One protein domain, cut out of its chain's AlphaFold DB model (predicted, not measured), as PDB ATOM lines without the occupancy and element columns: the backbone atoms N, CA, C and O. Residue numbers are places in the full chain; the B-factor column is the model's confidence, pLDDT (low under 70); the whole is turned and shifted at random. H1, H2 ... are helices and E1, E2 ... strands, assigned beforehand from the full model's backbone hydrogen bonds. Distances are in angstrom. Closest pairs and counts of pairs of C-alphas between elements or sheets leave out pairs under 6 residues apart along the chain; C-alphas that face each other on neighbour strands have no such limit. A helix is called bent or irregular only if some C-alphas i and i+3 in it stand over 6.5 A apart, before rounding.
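Overview. This is residues 20 to 166 of the 167 residues of an uncharacterized protein of Nitrosomonas marina (UniProt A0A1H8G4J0). A two-stranded ribbon, E1 and E2, lies in the middle of a small body, with H2 and the end of H1 beside it and the helical hairpin H3 and H4 packed on H2. The long helix H5 leaves the ribbon as an arm whose residues 153 to 164 stick out; long loops make much of the rest. The printed part has 147 residues, mostly helix by its named elements, in the order H1, H2, E1, H3, H4, E2, H5; the sheet E1 - E2 is antiparallel. It is only just compact, close to loose, with a radius of gyration of the C-alphas of 17.3 A and spans of 57 by 45 by 32 A.

Along the chain. E1 is residues 77 to 81 and E2 residues 133 to 137. H5, residues 138 to 164, is 39.2 A long and ends at C-alpha 164 (237.516, 212.469, 178.560). H1, residues 30 to 45, begins at C-alpha 30 (234.273, 229.927, 202.909), is 22.5 A long and is irregular: C-alphas 31 and 34 are 8.6 A apart. H2 is residues 47 to 55, H3 115 to 121 and H4 123 to 130.

Arrangement. E1 and E2 are antiparallel at 143 degrees, with N 78 and O 136 within hydrogen-bond range at 2.8 A. The closest C-alphas of E1 and H5 are Glu 78 and Gly 138, 5.5 A; those of H2 and E2 are Leu 54 and Pro 135, 6.1 A. H2, the hub, touches H3 about perpendicular at 85 degrees, closest C-alphas Val 48 and Arg 116, 6.1 A. H2 and H4 only just touch, with 3 pairs of C-alphas within 8 A, the closest Val 53 and Ile 130, 5.9 A. H1 and H2 touch only at the corner, and only just, with 3 such pairs, the closest Leu 44 and His 50, 6.2 A. H3 and H4 form a hairpin at a shallow tilt of 27 degrees, opposite ways, with C-alphas Lys 119 and Tyr 126 closest, 5.3 A. H5 touches no helix. Every O i to N i+4 pair is within hydrogen-bond range in H2, H3, H4 and H5, and 7 of 12 in H1.

Size, cuts and confidence. The C-alphas of Lys 71 and Tyr 166 are farthest apart, 59.3 A. The printed part has no cut. The links H2 to E1, 21 residues, and E1 to H3, 33 residues, are long. The mean pLDDT of the printed part is 91.2; residues 69 to 75 are under 70.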
ATOM      1  N   VAL A  20     230.636 233.821 186.876       87.56
ATOM      2  CA  VAL A  20     230.610 232.857 187.976       87.56
ATOM      3  C   VAL A  20     229.185 232.819 188.518       87.56
ATOM      4  O   VAL A  20     228.662 233.860 188.919       87.56
ATOM      5  N   ARG A  21     228.553 231.636 188.527       89.12
ATOM      6  CA  ARG A  21     227.213 231.461 189.113       89.12
ATOM      7  C   ARG A  21     227.288 231.705 190.620       89.12
ATOM      8  O   ARG A  21     228.198 231.188 191.267       89.12
ATOM      9  N   LYS A  22     226.287 232.384 191.193       91.56
ATOM     10  CA  LYS A  22     226.202 232.683 192.641       91.56
ATOM     11  C   LYS A  22     226.534 231.469 193.514       91.56
ATOM     12  O   LYS A  22     227.369 231.564 194.401       91.56
ATOM     13  N   ARG A  23     225.938 230.310 193.213       90.12
ATOM     14  CA  ARG A  23     226.111 229.060 193.976       90.12
ATOM     15  C   ARG A  23     227.539 228.491 193.982       90.12
ATOM     16  O   ARG A  23     227.821 227.621 194.790       90.12
ATOM     17  N   HIS A  24     228.417 228.932 193.077       90.81
ATOM     18  CA  HIS A  24     229.815 228.485 193.025       90.81
ATOM     19  C   HIS A  24     230.760 229.402 193.817       90.81
ATOM     20  O   HIS A  24     231.934 229.082 193.949       90.81
ATOM     21  N   VAL A  25     230.275 230.541 194.325       92.81
ATOM     22  CA  VAL A  25     231.100 231.493 195.080       92.81
ATOM     23  C   VAL A  25     231.275 231.145 196.562       92.81
ATOM     24  O   VAL A  25     232.391 231.334 197.038       92.81
ATOM     25  N   PRO A  26     230.279 230.602 197.298       91.50
ATOM     26  CA  PRO A  26     230.466 230.263 198.709       91.50
ATOM     27  C   PRO A  26     231.726 229.431 198.999       91.50
ATOM     28  O   PRO A  26     232.451 229.801 199.915       91.50
ATOM     29  N   PRO A  27     232.086 228.399 198.203       92.69
ATOM     30  CA  PRO A  27     233.331 227.660 198.425       92.69
ATOM     31  C   PRO A  27     234.611 228.503 198.293       92.69
ATOM     32  O   PRO A  27     235.603 228.200 198.947       92.69
ATOM     33  N   ILE A  28     234.600 229.557 197.466       93.94
ATOM     34  CA  ILE A  28     235.739 230.474 197.271       93.94
ATOM     35  C   ILE A  28     235.924 231.366 198.506       93.94
ATOM     36  O   ILE A  28     237.051 231.643 198.905       93.94
ATOM     37  N   TYR A  29     234.822 231.801 199.119       95.00
ATOM     38  CA  TYR A  29     234.813 232.689 200.284       95.00
ATOM     39  C   TYR A  29     234.344 231.988 201.557       95.00
ATOM     40  O   TYR A  29     233.681 232.609 202.384       95.00
ATOM     41  N   LYS A  30     234.689 230.709 201.734       94.06
ATOM     42  CA  LYS A  30     234.273 229.927 202.909       94.06
ATOM     43  C   LYS A  30     234.643 230.618 204.235       94.06
ATOM     44  O   LYS A  30     233.823 230.676 205.140       94.06
ATOM     45  N   ASP A  31     235.819 231.246 204.294       96.81
ATOM     46  CA  ASP A  31     236.336 231.929 205.490       96.81
ATOM     47  C   ASP A  31     235.844 233.390 205.598       96.81
ATOM     48  O   ASP A  31     236.148 234.108 206.550       96.81
ATOM     49  N   HIS A  32     235.056 233.847 204.619       96.56
ATOM     50  CA  HIS A  32     234.526 235.209 204.512       96.56
ATOM     51  C   HIS A  32     233.038 235.217 204.118       96.56
ATOM     52  O   HIS A  32     232.560 236.157 203.476       96.56
ATOM     53  N   GLU A  33     232.291 234.173 204.494       95.81
ATOM     54  CA  GLU A  33     230.925 233.938 204.014       95.81
ATOM     55  C   GLU A  33     229.986 235.104 204.343       95.81
ATOM     56  O   GLU A  33     229.254 235.574 203.473       95.81
ATOM     57  N   THR A  34     230.043 235.622 205.573       97.25
ATOM     58  CA  THR A  34     229.252 236.787 206.001       97.25
ATOM     59  C   THR A  34     229.549 238.013 205.148       97.25
ATOM     60  O   THR A  34     228.626 238.635 204.626       97.25
ATOM     61  N   ALA A  35     230.827 238.345 204.951       97.88
ATOM     62  CA  ALA A  35     231.228 239.484 204.131       97.88
ATOM     63  C   ALA A  35     230.754 239.318 202.679       97.88
ATOM     64  O   ALA A  35     230.273 240.273 202.065       97.88
ATOM     65  N   TRP A  36     230.824 238.103 202.135       97.56
ATOM     66  CA  TRP A  36     230.289 237.804 200.813       97.56
ATOM     67  C   TRP A  36     228.759 237.954 200.751       97.56
ATOM     68  O   TRP A  36     228.263 238.650 199.866       97.56
ATOM     69  N   LYS A  37     228.000 237.375 201.692       97.31
ATOM     70  CA  LYS A  37     226.528 237.483 201.732       97.31
ATOM     71  C   LYS A  37     226.053 238.918 201.951       97.31
ATOM     72  O   LYS A  37     225.054 239.329 201.358       97.31
ATOM     73  N   LEU A  38     226.788 239.712 202.730       98.00
ATOM     74  CA  LEU A  38     226.528 241.144 202.873       98.00
ATOM     75  C   LEU A  38     226.622 241.867 201.531       98.00
ATOM     76  O   LEU A  38     225.798 242.730 201.269       98.00
ATOM     77  N   PHE A  39     227.559 241.512 200.651       97.50
ATOM     78  CA  PHE A  39     227.591 242.078 199.301       97.50
ATOM     79  C   PHE A  39     226.501 241.475 198.399       97.50
ATOM     80  O   PHE A  39     225.723 242.211 197.795       97.50
ATOM     81  N   ALA A  40     226.426 240.144 198.334       95.94
ATOM     82  CA  ALA A  40     225.593 239.411 197.384       95.94
ATOM     83  C   ALA A  40     224.081 239.530 197.649       95.94
ATOM     84  O   ALA A  40     223.276 239.282 196.749       95.94
ATOM     85  N   GLU A  41     223.685 239.849 198.883       95.94
ATOM     86  CA  GLU A  41     222.285 239.854 199.322       95.94
ATOM     87  C   GLU A  41     221.963 241.059 200.207       95.94
ATOM     88  O   GLU A  41     221.003 241.780 199.935       95.94
ATOM     89  N   GLY A  42     222.780 241.316 201.235       97.19
ATOM     90  CA  GLY A  42     222.519 242.362 202.229       97.19
ATOM     91  C   GLY A  42     222.495 243.773 201.638       97.19
ATOM     92  O   GLY A  42     221.525 244.506 201.809       97.19
ATOM     93  N   ALA A  43     223.526 244.153 200.882       97.62
ATOM     94  CA  ALA A  43     223.686 245.483 200.296       97.62
ATOM     95  C   ALA A  43     222.549 245.818 199.325       97.62
ATOM     96  O   ALA A  43     222.129 246.968 199.226       97.62
ATOM     97  N   LEU A  44     221.962 244.807 198.672       95.88
ATOM     98  CA  LEU A  44     220.791 244.996 197.821       95.88
ATOM     99  C   LEU A  44     219.548 245.454 198.595       95.88
ATOM    100  O   LEU A  44     218.586 245.877 197.953       95.88
ATOM    101  N   ARG A  45     219.537 245.357 199.928       96.31
ATOM    102  CA  ARG A  45     218.465 245.807 200.833       96.31
ATOM    103  C   ARG A  45     218.815 247.098 201.591       96.31
ATOM    104  O   ARG A  45     217.970 247.613 202.317       96.31
ATOM    105  N   ASN A  46     220.008 247.656 201.374       98.00
ATOM    106  CA  ASN A  46     220.377 248.974 201.882       98.00
ATOM    107  C   ASN A  46     219.818 250.086 200.971       98.00
ATOM    108  O   ASN A  46     219.953 250.018 199.746       98.00
ATOM    109  N   LYS A  47     219.194 251.111 201.560       97.00
ATOM    110  CA  LYS A  47     218.531 252.226 200.869       97.00
ATOM    111  C   LYS A  47     219.505 253.077 200.057       97.00
ATOM    112  O   LYS A  47     219.258 253.306 198.880       97.00
ATOM    113  N   VAL A  48     220.635 253.475 200.645       97.44
ATOM    114  CA  VAL A  48     221.667 254.273 199.957       97.44
ATOM    115  C   VAL A  48     222.220 253.507 198.758       97.44
ATOM    116  O   VAL A  48     222.292 254.040 197.658       97.44
ATOM    117  N   PHE A  49     222.538 252.223 198.947       97.38
ATOM    118  CA  PHE A  49     222.995 251.353 197.860       97.38
ATOM    119  C   PHE A  49     221.948 251.184 196.757       97.38
ATOM    120  O   PHE A  49     222.271 251.206 195.571       97.38
ATOM    121  N   HIS A  50     220.685 251.010 197.137       94.12
ATOM    122  CA  HIS A  50     219.590 250.897 196.188       94.12
ATOM    123  C   HIS A  50     219.430 252.158 195.335       94.12
ATOM    124  O   HIS A  50     219.392 252.044 194.107       94.12
ATOM    125  N   ASP A  51     219.359 253.319 195.983       94.19
ATOM    126  CA  ASP A  51     219.117 254.610 195.345       94.19
ATOM    127  C   ASP A  51     220.298 254.981 194.419       94.19
ATOM    128  O   ASP A  51     220.093 255.385 193.270       94.19
ATOM    129  N   ASP A  52     221.541 254.720 194.841       96.19
ATOM    130  CA  ASP A  52     222.743 254.937 194.023       96.19
ATOM    131  C   ASP A  52     222.818 253.987 192.811       96.19
ATOM    132  O   ASP A  52     223.225 254.387 191.720       96.19
ATOM    133  N   VAL A  53     222.378 252.730 192.938       94.25
ATOM    134  CA  VAL A  53     222.302 251.813 191.783       94.25
ATOM    135  C   VAL A  53     221.248 252.272 190.774       94.25
ATOM    136  O   VAL A  53     221.490 252.183 189.569       94.25
ATOM    137  N   LEU A  54     220.087 252.749 191.238       90.38
ATOM    138  CA  LEU A  54     219.012 253.215 190.358       90.38
ATOM    139  C   LEU A  54     219.331 254.554 189.681       90.38
ATOM    140  O   LEU A  54     218.952 254.754 188.529       90.38
ATOM    141  N   SER A  55     220.039 255.459 190.359       91.44
ATOM    142  CA  SER A  55     220.369 256.786 189.818       91.44
ATOM    143  C   SER A  55     221.409 256.756 188.691       91.44
ATOM    144  O   SER A  55     221.482 257.691 187.894       91.44
ATOM    145  N   ARG A  56     222.165 255.658 188.547       90.19
ATOM    146  CA  ARG A  56     223.212 255.496 187.518       90.19
ATOM    147  C   ARG A  56     222.711 255.470 186.074       90.19
ATOM    148  O   ARG A  56     223.523 255.547 185.153       90.19
ATOM    149  N   GLY A  57     221.411 255.336 185.839       85.88
ATOM    150  CA  GLY A  57     220.877 255.426 184.488       85.88
ATOM    151  C   GLY A  57     219.372 255.239 184.421       85.88
ATOM    152  O   GLY A  57     218.779 254.527 185.217       85.88
ATOM    153  N   SER A  58     218.749 255.843 183.413       87.88
ATOM    154  CA  SER A  58     217.295 255.814 183.222       87.88
ATOM    155  C   SER A  58     216.797 254.661 182.345       87.88
ATOM    156  O   SER A  58     215.597 254.564 182.089       87.88
ATOM    157  N   LYS A  59     217.691 253.787 181.857       90.31
ATOM    158  CA  LYS A  59     217.382 252.700 180.912       90.31
ATOM    159  C   LYS A  59     217.849 251.344 181.436       90.31
ATOM    160  O   LYS A  59     218.940 251.218 181.979       90.31
ATOM    161  N   CYS A  60     217.054 250.310 181.181       91.00
ATOM    162  CA  CYS A  60     217.441 248.920 181.390       91.00
ATOM    163  C   CYS A  60     218.535 248.532 180.388       91.00
ATOM    164  O   CYS A  60     218.301 248.543 179.177       91.00
ATOM    165  N   LEU A  61     219.716 248.141 180.875       89.88
ATOM    166  CA  LEU A  61     220.857 247.794 180.014       89.88
ATOM    167  C   LEU A  61     220.630 246.537 179.162       89.88
ATOM    168  O   LEU A  61     221.313 246.344 178.162       89.88
ATOM    169  N   ALA A  62     219.672 245.687 179.534       90.56
ATOM    170  CA  ALA A  62     219.365 244.474 178.784       90.56
ATOM    171  C   ALA A  62     218.489 244.740 177.547       90.56
ATOM    172  O   ALA A  62     218.706 244.138 176.500       90.56
ATOM    173  N   CYS A  63     217.499 245.635 177.647       89.19
ATOM    174  CA  CYS A  63     216.522 245.869 176.572       89.19
ATOM    175  C   CYS A  63     216.562 247.289 175.977       89.19
ATOM    176  O   CYS A  63     215.890 247.561 174.973       89.19
ATOM    177  N   GLY A  64     217.313 248.202 176.598       88.94
ATOM    178  CA  GLY A  64     217.445 249.611 176.223       88.94
ATOM    179  C   GLY A  64     216.206 250.473 176.488       88.94
ATOM    180  O   GLY A  64     216.210 251.648 176.130       88.94
ATOM    181  N   GLN A  65     215.134 249.914 177.062       88.56
ATOM    182  CA  GLN A  65     213.907 250.657 177.378       88.56
ATOM    183  C   GLN A  65     214.046 251.430 178.696       88.56
ATOM    184  O   GLN A  65     214.817 250.998 179.561       88.56
ATOM    185  N   PRO A  66     213.301 252.536 178.880       89.44
ATOM    186  CA  PRO A  66     213.292 253.270 180.139       89.44
ATOM    187  C   PRO A  66     212.953 252.375 181.339       89.44
ATOM    188  O   PRO A  66     212.124 251.469 181.242       89.44
ATOM    189  N   LEU A  67     213.570 252.644 182.488       85.31
ATOM    190  CA  LEU A  67     213.200 252.005 183.754       85.31
ATOM    191  C   LEU A  67     211.816 252.494 184.240       85.31
ATOM    192  O   LEU A  67     211.116 251.726 184.891       85.31
ATOM    193  N   ASN A  68     211.383 253.702 183.825       71.81
ATOM    194  CA  ASN A  68     210.226 254.430 184.383       71.81
ATOM    195  C   ASN A  68     209.060 254.734 183.399       71.81
ATOM    196  O   ASN A  68     208.319 255.690 183.614       71.81
ATOM    197  N   SER A  69     208.856 253.996 182.299       53.38
ATOM    198  CA  SER A  69     207.766 254.317 181.348       53.38
ATOM    199  C   SER A  69     206.371 253.859 181.840       53.38
ATOM    200  O   SER A  69     206.034 252.683 181.703       53.38
ATOM    201  N   GLY A  70     205.554 254.774 182.388       48.31
ATOM    202  CA  GLY A  70     204.137 254.563 182.775       48.31
ATOM    203  C   GLY A  70     203.180 254.431 181.569       48.31
ATOM    204  O   GLY A  70     203.482 254.920 180.487       48.31
ATOM    205  N   LYS A  71     202.047 253.707 181.644       46.03
ATOM    206  CA  LYS A  71     200.759 254.185 182.213       46.03
ATOM    207  C   LYS A  71     199.888 253.123 182.930       46.03
ATOM    208  O   LYS A  71     198.827 253.472 183.411       46.03
ATOM    209  N   THR A  72     200.346 251.880 183.070       60.53
ATOM    210  CA  THR A  72     199.956 250.885 184.107       60.53
ATOM    211  C   THR A  72     200.911 249.699 183.947       60.53
ATOM    212  O   THR A  72     200.594 248.756 183.237       60.53
ATOM    213  N   LYS A  73     202.155 249.785 184.448       51.00
ATOM    214  CA  LYS A  73     203.211 248.754 184.266       51.00
ATOM    215  C   LYS A  73     204.549 249.306 184.775       51.00
ATOM    216  O   LYS A  73     205.409 249.644 183.976       51.00
ATOM    217  N   TYR A  74     204.739 249.450 186.087       47.81
ATOM    218  CA  TYR A  74     206.098 249.577 186.626       47.81
ATOM    219  C   TYR A  74     206.725 248.177 186.572       47.81
ATOM    220  O   TYR A  74     206.297 247.304 187.329       47.81
ATOM    221  N   PRO A  75     207.653 247.885 185.644       56.91
ATOM    222  CA  PRO A  75     208.328 246.597 185.646       56.91
ATOM    223  C   PRO A  75     209.094 246.483 186.963       56.91
ATOM    224  O   PRO A  75     209.879 247.367 187.279       56.91
ATOM    225  N   HIS A  76     208.866 245.412 187.725       81.19
ATOM    226  CA  HIS A  76     209.709 245.047 188.866       81.19
ATOM    227  C   HIS A  76     211.185 245.260 188.486       81.19
ATOM    228  O   HIS A  76     211.646 244.630 187.531       81.19
ATOM    229  N   ILE A  77     211.886 246.204 189.126       88.50
ATOM    230  CA  ILE A  77     213.293 246.486 188.819       88.50
ATOM    231  C   ILE A  77     214.156 245.611 189.710       88.50
ATOM    232  O   ILE A  77     214.153 245.739 190.932       88.50
ATOM    233  N   GLU A  78     214.924 244.745 189.069       91.38
ATOM    234  CA  GLU A  78     215.884 243.878 189.722       91.38
ATOM    235  C   GLU A  78     217.255 244.540 189.742       91.38
ATOM    236  O   GLU A  78     217.672 245.201 188.786       91.38
ATOM    237  N   LYS A  79     217.981 244.320 190.836       93.12
ATOM    238  CA  LYS A  79     219.387 244.695 190.971       93.12
ATOM    239  C   LYS A  79     220.244 243.490 190.600       93.12
ATOM    240  O   LYS A  79     220.537 242.639 191.435       93.12
ATOM    241  N   HIS A  80     220.609 243.416 189.326       95.00
ATOM    242  CA  HIS A  80     221.330 242.287 188.752       95.00
ATOM    243  C   HIS A  80     222.827 242.352 189.052       95.00
ATOM    244  O   HIS A  80     223.478 243.352 188.747       95.00
ATOM    245  N   HIS A  81     223.396 241.271 189.578       94.94
ATOM    246  CA  HIS A  81     224.838 241.165 189.779       94.94
ATOM    247  C   HIS A  81     225.560 240.878 188.463       94.94
ATOM    248  O   HIS A  81     225.376 239.832 187.853       94.94
ATOM    249  N   HIS A  82     226.486 241.747 188.078       91.06
ATOM    250  CA  HIS A  82     227.497 241.450 187.063       91.06
ATOM    251  C   HIS A  82     228.438 240.321 187.503       91.06
ATOM    252  O   HIS A  82     228.871 239.493 186.702       91.06
ATOM    253  N   CYS A  83     228.809 240.328 188.782       88.88
ATOM    254  CA  CYS A  83     229.762 239.404 189.368       88.88
ATOM    255  C   CYS A  83     229.504 239.285 190.873       88.88
ATOM    256  O   CYS A  83     229.163 240.272 191.520       88.88
ATOM    257  N   TYR A  84     229.716 238.086 191.413       91.88
ATOM    258  CA  TYR A  84     229.577 237.768 192.836       91.88
ATOM    259  C   TYR A  84     230.929 237.720 193.578       91.88
ATOM    260  O   TYR A  84     230.958 237.439 194.772       91.88
ATOM    261  N   ILE A  85     232.047 237.978 192.885       93.06
ATOM    262  CA  ILE A  85     233.416 237.950 193.431       93.06
ATOM    263  C   ILE A  85     233.747 239.306 194.065       93.06
ATOM    264  O   ILE A  85     234.409 240.153 193.456       93.06
ATOM    265  N   ARG A  86     233.189 239.553 195.253       94.56
ATOM    266  CA  ARG A  86     233.460 240.735 196.079       94.56
ATOM    267  C   ARG A  86     233.065 240.466 197.533       94.56
ATOM    268  O   ARG A  86     232.097 239.753 197.780       94.56
ATOM    269  N   LEU A  87     233.794 241.064 198.472       96.81
ATOM    270  CA  LEU A  87     233.497 241.010 199.906       96.81
ATOM    271  C   LEU A  87     232.939 242.355 200.381       96.81
ATOM    272  O   LEU A  87     233.327 243.405 199.884       96.81
ATOM    273  N   CYS A  88     232.011 242.367 201.324       97.69
ATOM    274  CA  CYS A  88     231.595 243.602 201.976       97.69
ATOM    275  C   CYS A  88     232.561 243.951 203.114       97.69
ATOM    276  O   CYS A  88     232.977 243.067 203.857       97.69
ATOM    277  N   THR A  89     232.882 245.234 203.259       96.06
ATOM    278  CA  THR A  89     233.681 245.778 204.374       96.06
ATOM    279  C   THR A  89     232.843 246.625 205.335       96.06
ATOM    280  O   THR A  89     233.371 247.148 206.311       96.06
ATOM    281  N   GLY A  90     231.547 246.790 205.052       94.69
ATOM    282  CA  GLY A  90     230.629 247.544 205.897       94.69
ATOM    283  C   GLY A  90     230.259 246.771 207.159       94.69
ATOM    284  O   GLY A  90     230.123 245.545 207.136       94.69
ATOM    285  N   THR A  91     230.060 247.507 208.246       96.69
ATOM    286  CA  THR A  91     229.487 246.996 209.494       96.69
ATOM    287  C   THR A  91     228.028 246.597 209.279       96.69
ATOM    288  O   THR A  91     227.369 247.086 208.364       96.69
ATOM    289  N   ILE A  92     227.512 245.676 210.090       98.38
ATOM    290  CA  ILE A  92     226.100 245.281 210.027       98.38
ATOM    291  C   ILE A  92     225.254 246.363 210.699       98.38
ATOM    292  O   ILE A  92     225.559 246.781 211.815       98.38
ATOM    293  N   LEU A  93     224.192 246.797 210.024       98.31
ATOM    294  CA  LEU A  93     223.227 247.739 210.579       98.31
ATOM    295  C   LEU A  93     222.371 247.087 211.678       98.31
ATOM    296  O   LEU A  93     222.033 245.905 211.564       98.31
ATOM    297  N   PRO A  94     221.936 247.864 212.687       97.38
ATOM    298  CA  PRO A  94     220.825 247.482 213.554       97.38
ATOM    299  C   PRO A  94     219.556 247.169 212.746       97.38
ATOM    300  O   PRO A  94     219.313 247.781 211.703       97.38
ATOM    301  N   ASN A  95     218.738 246.230 213.230       93.88
ATOM    302  CA  ASN A  95     217.543 245.751 212.518       93.88
ATOM    303  C   ASN A  95     216.481 246.839 212.279       93.88
ATOM    304  O   ASN A  95     215.693 246.721 211.347       93.88
ATOM    305  N   ASP A  96     216.460 247.881 213.109       94.88
ATOM    306  CA  ASP A  96     215.549 249.029 213.064       94.88
ATOM    307  C   ASP A  96     216.123 250.232 212.292       94.88
ATOM    308  O   ASP A  96     215.514 251.302 212.250       94.88
ATOM    309  N   SER A  97     217.291 250.076 211.660       97.69
ATOM    310  CA  SER A  97     217.923 251.152 210.900       97.69
ATOM    311  C   SER A  97     217.047 251.631 209.739       97.69
ATOM    312  O   SER A  97     216.630 250.850 208.881       97.69
ATOM    313  N   ALA A  98     216.875 252.952 209.636       96.88
ATOM    314  CA  ALA A  98     216.162 253.607 208.535       96.88
ATOM    315  C   ALA A  98     216.817 253.391 207.152       96.88
ATOM    316  O   ALA A  98     216.190 253.632 206.117       96.88
ATOM    317  N   ASP A  99     218.072 252.928 207.117       97.62
ATOM    318  CA  ASP A  99     218.771 252.580 205.879       97.62
ATOM    319  C   ASP A  99     218.412 251.175 205.358       97.62
ATOM    320  O   ASP A  99     218.861 250.794 204.275       97.62
ATOM    321  N   ILE A 100     217.575 250.407 206.060       97.56
ATOM    322  CA  ILE A 100     217.005 249.145 205.572       97.56
ATOM    323  C   ILE A 100     215.676 249.456 204.870       97.56
ATOM    324  O   ILE A 100     214.678 249.747 205.518       97.56
ATOM    325  N   TYR A 101     215.628 249.389 203.531       92.94
ATOM    326  CA  TYR A 101     214.397 249.755 202.798       92.94
ATOM    327  C   TYR A 101     213.400 248.596 202.639       92.94
ATOM    328  O   TYR A 101     212.260 248.824 202.236       92.94
ATOM    329  N   ARG A 102     213.828 247.349 202.888       93.88
ATOM    330  CA  ARG A 102     212.944 246.177 202.940       93.88
ATOM    331  C   ARG A 102     213.521 245.052 203.795       93.88
ATOM    332  O   ARG A 102     214.738 244.843 203.842       93.88
ATOM    333  N   GLU A 103     212.626 244.252 204.356       92.88
ATOM    334  CA  GLU A 103     212.967 243.031 205.084       92.88
ATOM    335  C   GLU A 103     213.564 241.946 204.172       92.88
ATOM    336  O   GLU A 103     213.420 241.967 202.938       92.88
ATOM    337  N   ALA A 104     214.270 241.001 204.795       94.25
ATOM    338  CA  ALA A 104     214.744 239.788 204.143       94.25
ATOM    339  C   ALA A 104     213.581 238.804 203.941       94.25
ATOM    340  O   ALA A 104     212.710 238.672 204.796       94.25
ATOM    341  N   LYS A 105     213.583 238.078 202.822       93.19
ATOM    342  CA  LYS A 105     212.689 236.921 202.626       93.19
ATOM    343  C   LYS A 105     213.267 235.675 203.309       93.19
ATOM    344  O   LYS A 105     214.466 235.624 203.552       93.19
ATOM    345  N   ASN A 106     212.453 234.634 203.520       86.06
ATOM    346  CA  ASN A 106     212.828 233.397 204.242       86.06
ATOM    347  C   ASN A 106     214.143 232.722 203.794       86.06
ATOM    348  O   ASN A 106     214.738 231.984 204.571       86.06
ATOM    349  N   SER A 107     214.589 232.930 202.552       89.81
ATOM    350  CA  SER A 107     215.826 232.358 201.999       89.81
ATOM    351  C   SER A 107     216.940 233.381 201.744       89.81
ATOM    352  O   SER A 107     217.973 233.022 201.179       89.81
ATOM    353  N   GLU A 108     216.737 234.643 202.119       93.12
ATOM    354  CA  GLU A 108     217.733 235.706 201.995       93.12
ATOM    355  C   GLU A 108     218.525 235.860 203.297       93.12
ATOM    356  O   GLU A 108     218.006 235.698 204.401       93.12
ATOM    357  N   PHE A 109     219.796 236.229 203.175       95.69
ATOM    358  CA  PHE A 109     220.643 236.583 204.302       95.69
ATOM    359  C   PHE A 109     220.030 237.757 205.086       95.69
ATOM    360  O   PHE A 109     219.736 238.786 204.469       95.69
ATOM    361  N   PRO A 110     219.857 237.652 206.420       96.56
ATOM    362  CA  PRO A 110     219.037 238.595 207.185       96.56
ATOM    363  C   PRO A 110     219.701 239.961 207.393       96.56
ATOM    364  O   PRO A 110     219.009 240.975 207.481       96.56
ATOM    365  N   TYR A 111     221.031 240.035 207.365       98.06
ATOM    366  CA  TYR A 111     221.769 241.252 207.708       98.06
ATOM    367  C   TYR A 111     222.006 242.188 206.518       98.06
ATOM    368  O   TYR A 111     222.182 241.750 205.377       98.06
ATOM    369  N   VAL A 112     222.043 243.491 206.804       98.31
ATOM    370  CA  VAL A 112     222.286 244.573 205.838       98.31
ATOM    371  C   VAL A 112     223.535 245.347 206.267       98.31
ATOM    372  O   VAL A 112     223.645 245.671 207.448       98.31
ATOM    373  N   PRO A 113     224.480 245.649 205.360       98.44
ATOM    374  CA  PRO A 113     225.652 246.443 205.705       98.44
ATOM    375  C   PRO A 113     225.349 247.949 205.732       98.44
ATOM    376  O   PRO A 113     224.475 248.431 205.003       98.44
ATOM    377  N   ASP A 114     226.132 248.705 206.498       98.31
ATOM    378  CA  ASP A 114     226.120 250.166 206.518       98.31
ATOM    379  C   ASP A 114     226.826 250.731 205.276       98.31
ATOM    380  O   ASP A 114     228.010 251.088 205.252       98.31
ATOM    381  N   CYS A 115     226.078 250.783 204.179       98.38
ATOM    382  CA  CYS A 115     226.560 251.361 202.936       98.38
ATOM    383  C   CYS A 115     226.732 252.882 203.008       98.38
ATOM    384  O   CYS A 115     227.531 253.414 202.238       98.38
ATOM    385  N   ARG A 116     226.012 253.582 203.897       98.00
ATOM    386  CA  ARG A 116     226.125 255.036 204.059       98.00
ATOM    387  C   ARG A 116     227.492 255.386 204.629       98.00
ATOM    388  O   ARG A 116     228.210 256.194 204.042       98.00
ATOM    389  N   GLN A 117     227.874 254.717 205.714       97.88
ATOM    390  CA  GLN A 117     229.195 254.850 206.312       97.88
ATOM    391  C   GLN A 117     230.289 254.402 205.337       97.88
ATOM    392  O   GLN A 117     231.292 255.094 205.179       97.88
ATOM    393  N   CYS A 118     230.092 253.285 204.626       98.06
ATOM    394  CA  CYS A 118     231.057 252.815 203.628       98.06
ATOM    395  C   CYS A 118     231.276 253.840 202.501       98.06
ATOM    396  O   CYS A 118     232.419 254.094 202.135       98.06
ATOM    397  N   LYS A 119     230.209 254.471 201.993       97.94
ATOM    398  CA  LYS A 119     230.287 255.528 200.974       97.94
ATOM    399  C   LYS A 119     231.074 256.746 201.462       97.94
ATOM    400  O   LYS A 119     231.845 257.301 200.687       97.94
ATOM    401  N   ALA A 120     230.894 257.145 202.720       98.06
ATOM    402  CA  ALA A 120     231.607 258.278 203.309       98.06
ATOM    403  C   ALA A 120     233.089 257.964 203.574       98.06
ATOM    404  O   ALA A 120     233.960 258.762 203.243       98.06
ATOM    405  N   ASN A 121     233.376 256.788 204.139       98.00
ATOM    406  CA  ASN A 121     234.712 256.448 204.631       98.00
ATOM    407  C   ASN A 121     235.599 255.776 203.572       98.00
ATOM    408  O   ASN A 121     236.818 255.860 203.653       98.00
ATOM    409  N   ASN A 122     235.004 255.073 202.605       97.50
ATOM    410  CA  ASN A 122     235.696 254.299 201.570       97.50
ATOM    411  C   ASN A 122     235.014 254.478 200.194       97.50
ATOM    412  O   ASN A 122     234.537 253.494 199.611       97.50
ATOM    413  N   PRO A 123     234.947 255.709 199.653       97.25
ATOM    414  CA  PRO A 123     234.165 256.020 198.454       97.25
ATOM    415  C   PRO A 123     234.572 255.190 197.227       97.25
ATOM    416  O   PRO A 123     233.697 254.685 196.527       97.25
ATOM    417  N   ASP A 124     235.866 254.945 197.005       97.94
ATOM    418  CA  ASP A 124     236.340 254.134 195.871       97.94
ATOM    419  C   ASP A 124     235.907 252.667 195.979       97.94
ATOM    420  O   ASP A 124     235.519 252.024 194.994       97.94
ATOM    421  N   TYR A 125     235.930 252.125 197.201       97.38
ATOM    422  CA  TYR A 125     235.451 250.774 197.453       97.38
ATOM    423  C   TYR A 125     233.944 250.684 197.235       97.38
ATOM    424  O   TYR A 125     233.459 249.755 196.586       97.38
ATOM    425  N   TYR A 126     233.199 251.660 197.742       97.81
ATOM    426  CA  TYR A 126     231.761 251.746 197.551       97.81
ATOM    427  C   TYR A 126     231.387 251.853 196.063       97.81
ATOM    428  O   TYR A 126     230.569 251.077 195.564       97.81
ATOM    429  N   GLU A 127     232.062 252.732 195.325       96.94
ATOM    430  CA  GLU A 127     231.883 252.931 193.888       96.94
ATOM    431  C   GLU A 127     232.157 251.636 193.105       96.94
ATOM    432  O   GLU A 127     231.414 251.236 192.200       96.94
ATOM    433  N   GLY A 128     233.201 250.906 193.500       96.38
ATOM    434  CA  GLY A 128     233.478 249.588 192.954       96.38
ATOM    435  C   GLY A 128     232.355 248.577 193.226       96.38
ATOM    436  O   GLY A 128     232.125 247.718 192.375       96.38
ATOM    437  N   CYS A 129     231.659 248.652 194.370       96.81
ATOM    438  CA  CYS A 129     230.525 247.777 194.687       96.81
ATOM    439  C   CYS A 129     229.341 248.084 193.769       96.81
ATOM    440  O   CYS A 129     228.836 247.176 193.107       96.81
ATOM    441  N   ILE A 130     228.926 249.353 193.683       95.69
ATOM    442  CA  ILE A 130     227.748 249.724 192.889       95.69
ATOM    443  C   ILE A 130     227.966 249.408 191.408       95.69
ATOM    444  O   ILE A 130     227.067 248.863 190.774       95.69
ATOM    445  N   LYS A 131     229.178 249.608 190.863       94.12
ATOM    446  CA  LYS A 131     229.534 249.273 189.467       94.12
ATOM    447  C   LYS A 131     229.347 247.797 189.103       94.12
ATOM    448  O   LYS A 131     229.254 247.481 187.918       94.12
ATOM    449  N   LYS A 132     229.283 246.893 190.086       94.44
ATOM    450  CA  LYS A 132     229.016 245.461 189.869       94.44
ATOM    451  C   LYS A 132     227.530 245.123 189.824       94.44
ATOM    452  O   LYS A 132     227.208 243.974 189.544       94.44
ATOM    453  N   ILE A 133     226.642 246.079 190.070       95.06
ATOM    454  CA  ILE A 133     225.196 245.871 190.081       95.06
ATOM    455  C   ILE A 133     224.557 246.712 188.981       95.06
ATOM    456  O   ILE A 133     224.931 247.866 188.774       95.06
ATOM    457  N   PHE A 134     223.590 246.146 188.268       94.25
ATOM    458  CA  PHE A 134     222.881 246.830 187.194       94.25
ATOM    459  C   PHE A 134     221.368 246.766 187.410       94.25
ATOM    460  O   PHE A 134     220.837 245.673 187.616       94.25
ATOM    461  N   PRO A 135     220.654 247.900 187.323       93.00
ATOM    462  CA  PRO A 135     219.204 247.881 187.326       93.00
ATOM    463  C   PRO A 135     218.687 247.337 185.992       93.00
ATOM    464  O   PRO A 135     219.032 247.827 184.910       93.00
ATOM    465  N   VAL A 136     217.849 246.309 186.058       92.88
ATOM    466  CA  VAL A 136     217.214 245.698 184.886       92.88
ATOM    467  C   VAL A 136     215.750 245.404 185.180       92.88
ATOM    468  O   VAL A 136     215.353 245.205 186.322       92.88
ATOM    469  N   HIS A 137     214.917 245.343 184.145       91.56
ATOM    470  CA  HIS A 137     213.541 244.867 184.311       91.56
ATOM    471  C   HIS A 137     213.526 243.399 184.745       91.56
ATOM    472  O   HIS A 137     214.325 242.614 184.241       91.56
ATOM    473  N   GLY A 138     212.560 242.992 185.564       89.44
ATOM    474  CA  GLY A 138     212.443 241.618 186.066       89.44
ATOM    475  C   GLY A 138     212.356 240.570 184.957       89.44
ATOM    476  O   GLY A 138     213.034 239.548 185.009       89.44
ATOM    477  N   LYS A 139     211.634 240.864 183.864       88.88
ATOM    478  CA  LYS A 139     211.635 240.000 182.669       88.88
ATOM    479  C   LYS A 139     213.033 239.873 182.044       88.88
ATOM    480  O   LYS A 139     213.415 238.799 181.592       88.88
ATOM    481  N   CYS A 140     213.799 240.965 182.010       91.81
ATOM    482  CA  CYS A 140     215.166 240.942 181.494       91.81
ATOM    483  C   CYS A 140     216.110 240.177 182.426       91.81
ATOM    484  O   CYS A 140     216.967 239.455 181.936       91.81
ATOM    485  N   HIS A 141     215.934 240.307 183.743       93.31
ATOM    486  CA  HIS A 141     216.674 239.542 184.746       93.31
ATOM    487  C   HIS A 141     216.504 238.031 184.538       93.31
ATOM    488  O   HIS A 141     217.494 237.307 184.459       93.31
ATOM    489  N   GLY A 142     215.264 237.569 184.330       91.50
ATOM    490  CA  GLY A 142     214.981 236.172 183.982       91.50
ATOM    491  C   GLY A 142     215.710 235.717 182.712       91.50
ATOM    492  O   GLY A 142     216.435 234.724 182.743       91.50
ATOM    493  N   HIS A 143     215.619 236.492 181.626       91.50
ATOM    494  CA  HIS A 143     216.312 236.180 180.368       91.50
ATOM    495  C   HIS A 143     217.847 236.165 180.542       91.50
ATOM    496  O   HIS A 143     218.529 235.288 180.014       91.50
ATOM    497  N   ILE A 144     218.426 237.076 181.334       93.69
ATOM    498  CA  ILE A 144     219.865 237.042 181.645       93.69
ATOM    499  C   ILE A 144     220.251 235.695 182.278       93.69
ATOM    500  O   ILE A 144     221.240 235.092 181.852       93.69
ATOM    501  N   HIS A 145     219.467 235.191 183.234       92.81
ATOM    502  CA  HIS A 145     219.722 233.898 183.879       92.81
ATOM    503  C   HIS A 145     219.471 232.689 182.966       92.81
ATOM    504  O   HIS A 145     220.170 231.682 183.078       92.81
ATOM    505  N   GLU A 146     218.540 232.775 182.019       92.38
ATOM    506  CA  GLU A 146     218.381 231.752 180.978       92.38
ATOM    507  C   GLU A 146     219.629 231.663 180.088       92.38
ATOM    508  O   GLU A 146     220.148 230.570 179.844       92.38
ATOM    509  N   VAL A 147     220.174 232.810 179.661       91.25
ATOM    510  CA  VAL A 147     221.427 232.862 178.889       91.25
ATOM    511  C   VAL A 147     222.605 232.358 179.726       91.25
ATOM    512  O   VAL A 147     223.407 231.565 179.228       91.25
ATOM    513  N   GLU A 148     222.702 232.763 180.997       92.44
ATOM    514  CA  GLU A 148     223.694 232.244 181.948       92.44
ATOM    515  C   GLU A 148     223.629 230.715 182.021       92.44
ATOM    516  O   GLU A 148     224.656 230.040 181.907       92.44
ATOM    517  N   LYS A 149     222.422 230.154 182.154       91.25
ATOM    518  CA  LYS A 149     222.217 228.710 182.219       91.25
ATOM    519  C   LYS A 149     222.805 228.023 180.986       91.25
ATOM    520  O   LYS A 149     223.708 227.202 181.129       91.25
ATOM    521  N   VAL A 150     222.383 228.445 179.792       91.44
ATOM    522  CA  VAL A 150     222.828 227.869 178.512       91.44
ATOM    523  C   VAL A 150     224.347 227.950 178.331       91.44
ATOM    524  O   VAL A 150     224.958 226.989 177.861       91.44
ATOM    525  N   LEU A 151     224.977 229.077 178.679       90.38
ATOM    526  CA  LEU A 151     226.425 229.243 178.514       90.38
ATOM    527  C   LEU A 151     227.223 228.295 179.412       90.38
ATOM    528  O   LEU A 151     228.183 227.677 178.952       90.38
ATOM    529  N   PHE A 152     226.820 228.157 180.669       90.19
ATOM    530  CA  PHE A 152     227.481 227.261 181.614       90.19
ATOM    531  C   PHE A 152     227.228 225.784 181.304       90.19
ATOM    532  O   PHE A 152     228.139 224.978 181.467       90.19
ATOM    533  N   ASP A 153     226.037 225.426 180.819       90.56
ATOM    534  CA  ASP A 153     225.745 224.049 180.415       90.56
ATOM    535  C   ASP A 153     226.637 223.659 179.219       90.56
ATOM    536  O   ASP A 153     227.284 222.616 179.231       90.56
ATOM    537  N   ARG A 154     226.802 224.559 178.236       90.50
ATOM    538  CA  ARG A 154     227.764 224.367 177.132       90.50
ATOM    539  C   ARG A 154     229.214 224.282 177.606       90.50
ATOM    540  O   ARG A 154     229.984 223.508 177.044       90.50
ATOM    541  N   LEU A 155     229.604 225.095 178.588       89.12
ATOM    542  CA  LEU A 155     230.950 225.052 179.160       89.12
ATOM    543  C   LEU A 155     231.210 223.707 179.851       89.12
ATOM    544  O   LEU A 155     232.258 223.116 179.627       89.12
ATOM    545  N   SER A 156     230.245 223.208 180.625       88.75
ATOM    546  CA  SER A 156     230.311 221.892 181.268       88.75
ATOM    547  C   SER A 156     230.545 220.776 180.248       88.75
ATOM    548  O   SER A 156     231.469 219.987 180.415       88.75
ATOM    549  N   GLU A 157     229.765 220.734 179.166       92.69
ATOM    550  CA  GLU A 157     229.926 219.697 178.135       92.69
ATOM    551  C   GLU A 157     231.281 219.775 177.424       92.69
ATOM    552  O   GLU A 157     231.917 218.748 177.193       92.69
ATOM    553  N   LYS A 158     231.781 220.987 177.147       91.62
ATOM    554  CA  LYS A 158     233.133 221.166 176.600       91.62
ATOM    555  C   LYS A 158     234.212 220.669 177.556       91.62
ATOM    556  O   LYS A 158     235.119 219.974 177.118       91.62
ATOM    557  N   LEU A 159     234.119 221.021 178.838       90.69
ATOM    558  CA  LEU A 159     235.093 220.591 179.840       90.69
ATOM    559  C   LEU A 159     235.102 219.067 179.973       90.69
ATOM    560  O   LEU A 159     236.173 218.476 179.928       90.69
ATOM    561  N   LYS A 160     233.930 218.423 180.047       91.69
ATOM    562  CA  LYS A 160     233.828 216.956 180.066       91.69
ATOM    563  C   LYS A 160     234.491 216.320 178.848       91.69
ATOM    564  O   LYS A 160     235.321 215.444 179.024       91.69
ATOM    565  N   ALA A 161     234.167 216.787 177.640       90.62
ATOM    566  CA  ALA A 161     234.748 216.248 176.409       90.62
ATOM    567  C   ALA A 161     236.281 216.361 176.394       90.62
ATOM    568  O   ALA A 161     236.964 215.423 175.994       90.62
ATOM    569  N   VAL A 162     236.817 217.487 176.875       89.69
ATOM    570  CA  VAL A 162     238.262 217.697 177.010       89.69
ATOM    571  C   VAL A 162     238.860 216.721 178.025       89.69
ATOM    572  O   VAL A 162     239.803 216.016 177.690       89.69
ATOM    573  N   PHE A 163     238.302 216.599 179.231       87.75
ATOM    574  CA  PHE A 163     238.830 215.670 180.240       87.75
ATOM    575  C   PHE A 163     238.727 214.200 179.821       87.75
ATOM    576  O   PHE A 163     239.653 213.439 180.071       87.75
ATOM    577  N   SER A 164     237.656 213.812 179.130       85.25
ATOM    578  CA  SER A 164     237.516 212.469 178.560       85.25
ATOM    579  C   SER A 164     238.501 212.182 177.427       85.25
ATOM    580  O   SER A 164     238.722 211.020 177.132       85.25
ATOM    581  N   SER A 165     239.088 213.200 176.788       80.50
ATOM    582  CA  SER A 165     240.131 213.006 175.768       80.50
ATOM    583  C   SER A 165     241.539 212.807 176.345       80.50
ATOM    584  O   SER A 165     242.465 212.514 175.595       80.50
ATOM    585  N   TYR A 166     241.698 212.977 177.663       70.81
ATOM    586  CA  TYR A 166     242.953 212.763 178.394       70.81
ATOM    587  C   TYR A 166     242.957 211.475 179.238       70.81
ATOM    588  O   TYR A 166     243.936 211.228 179.941       70.81
TER     589      TYR A 166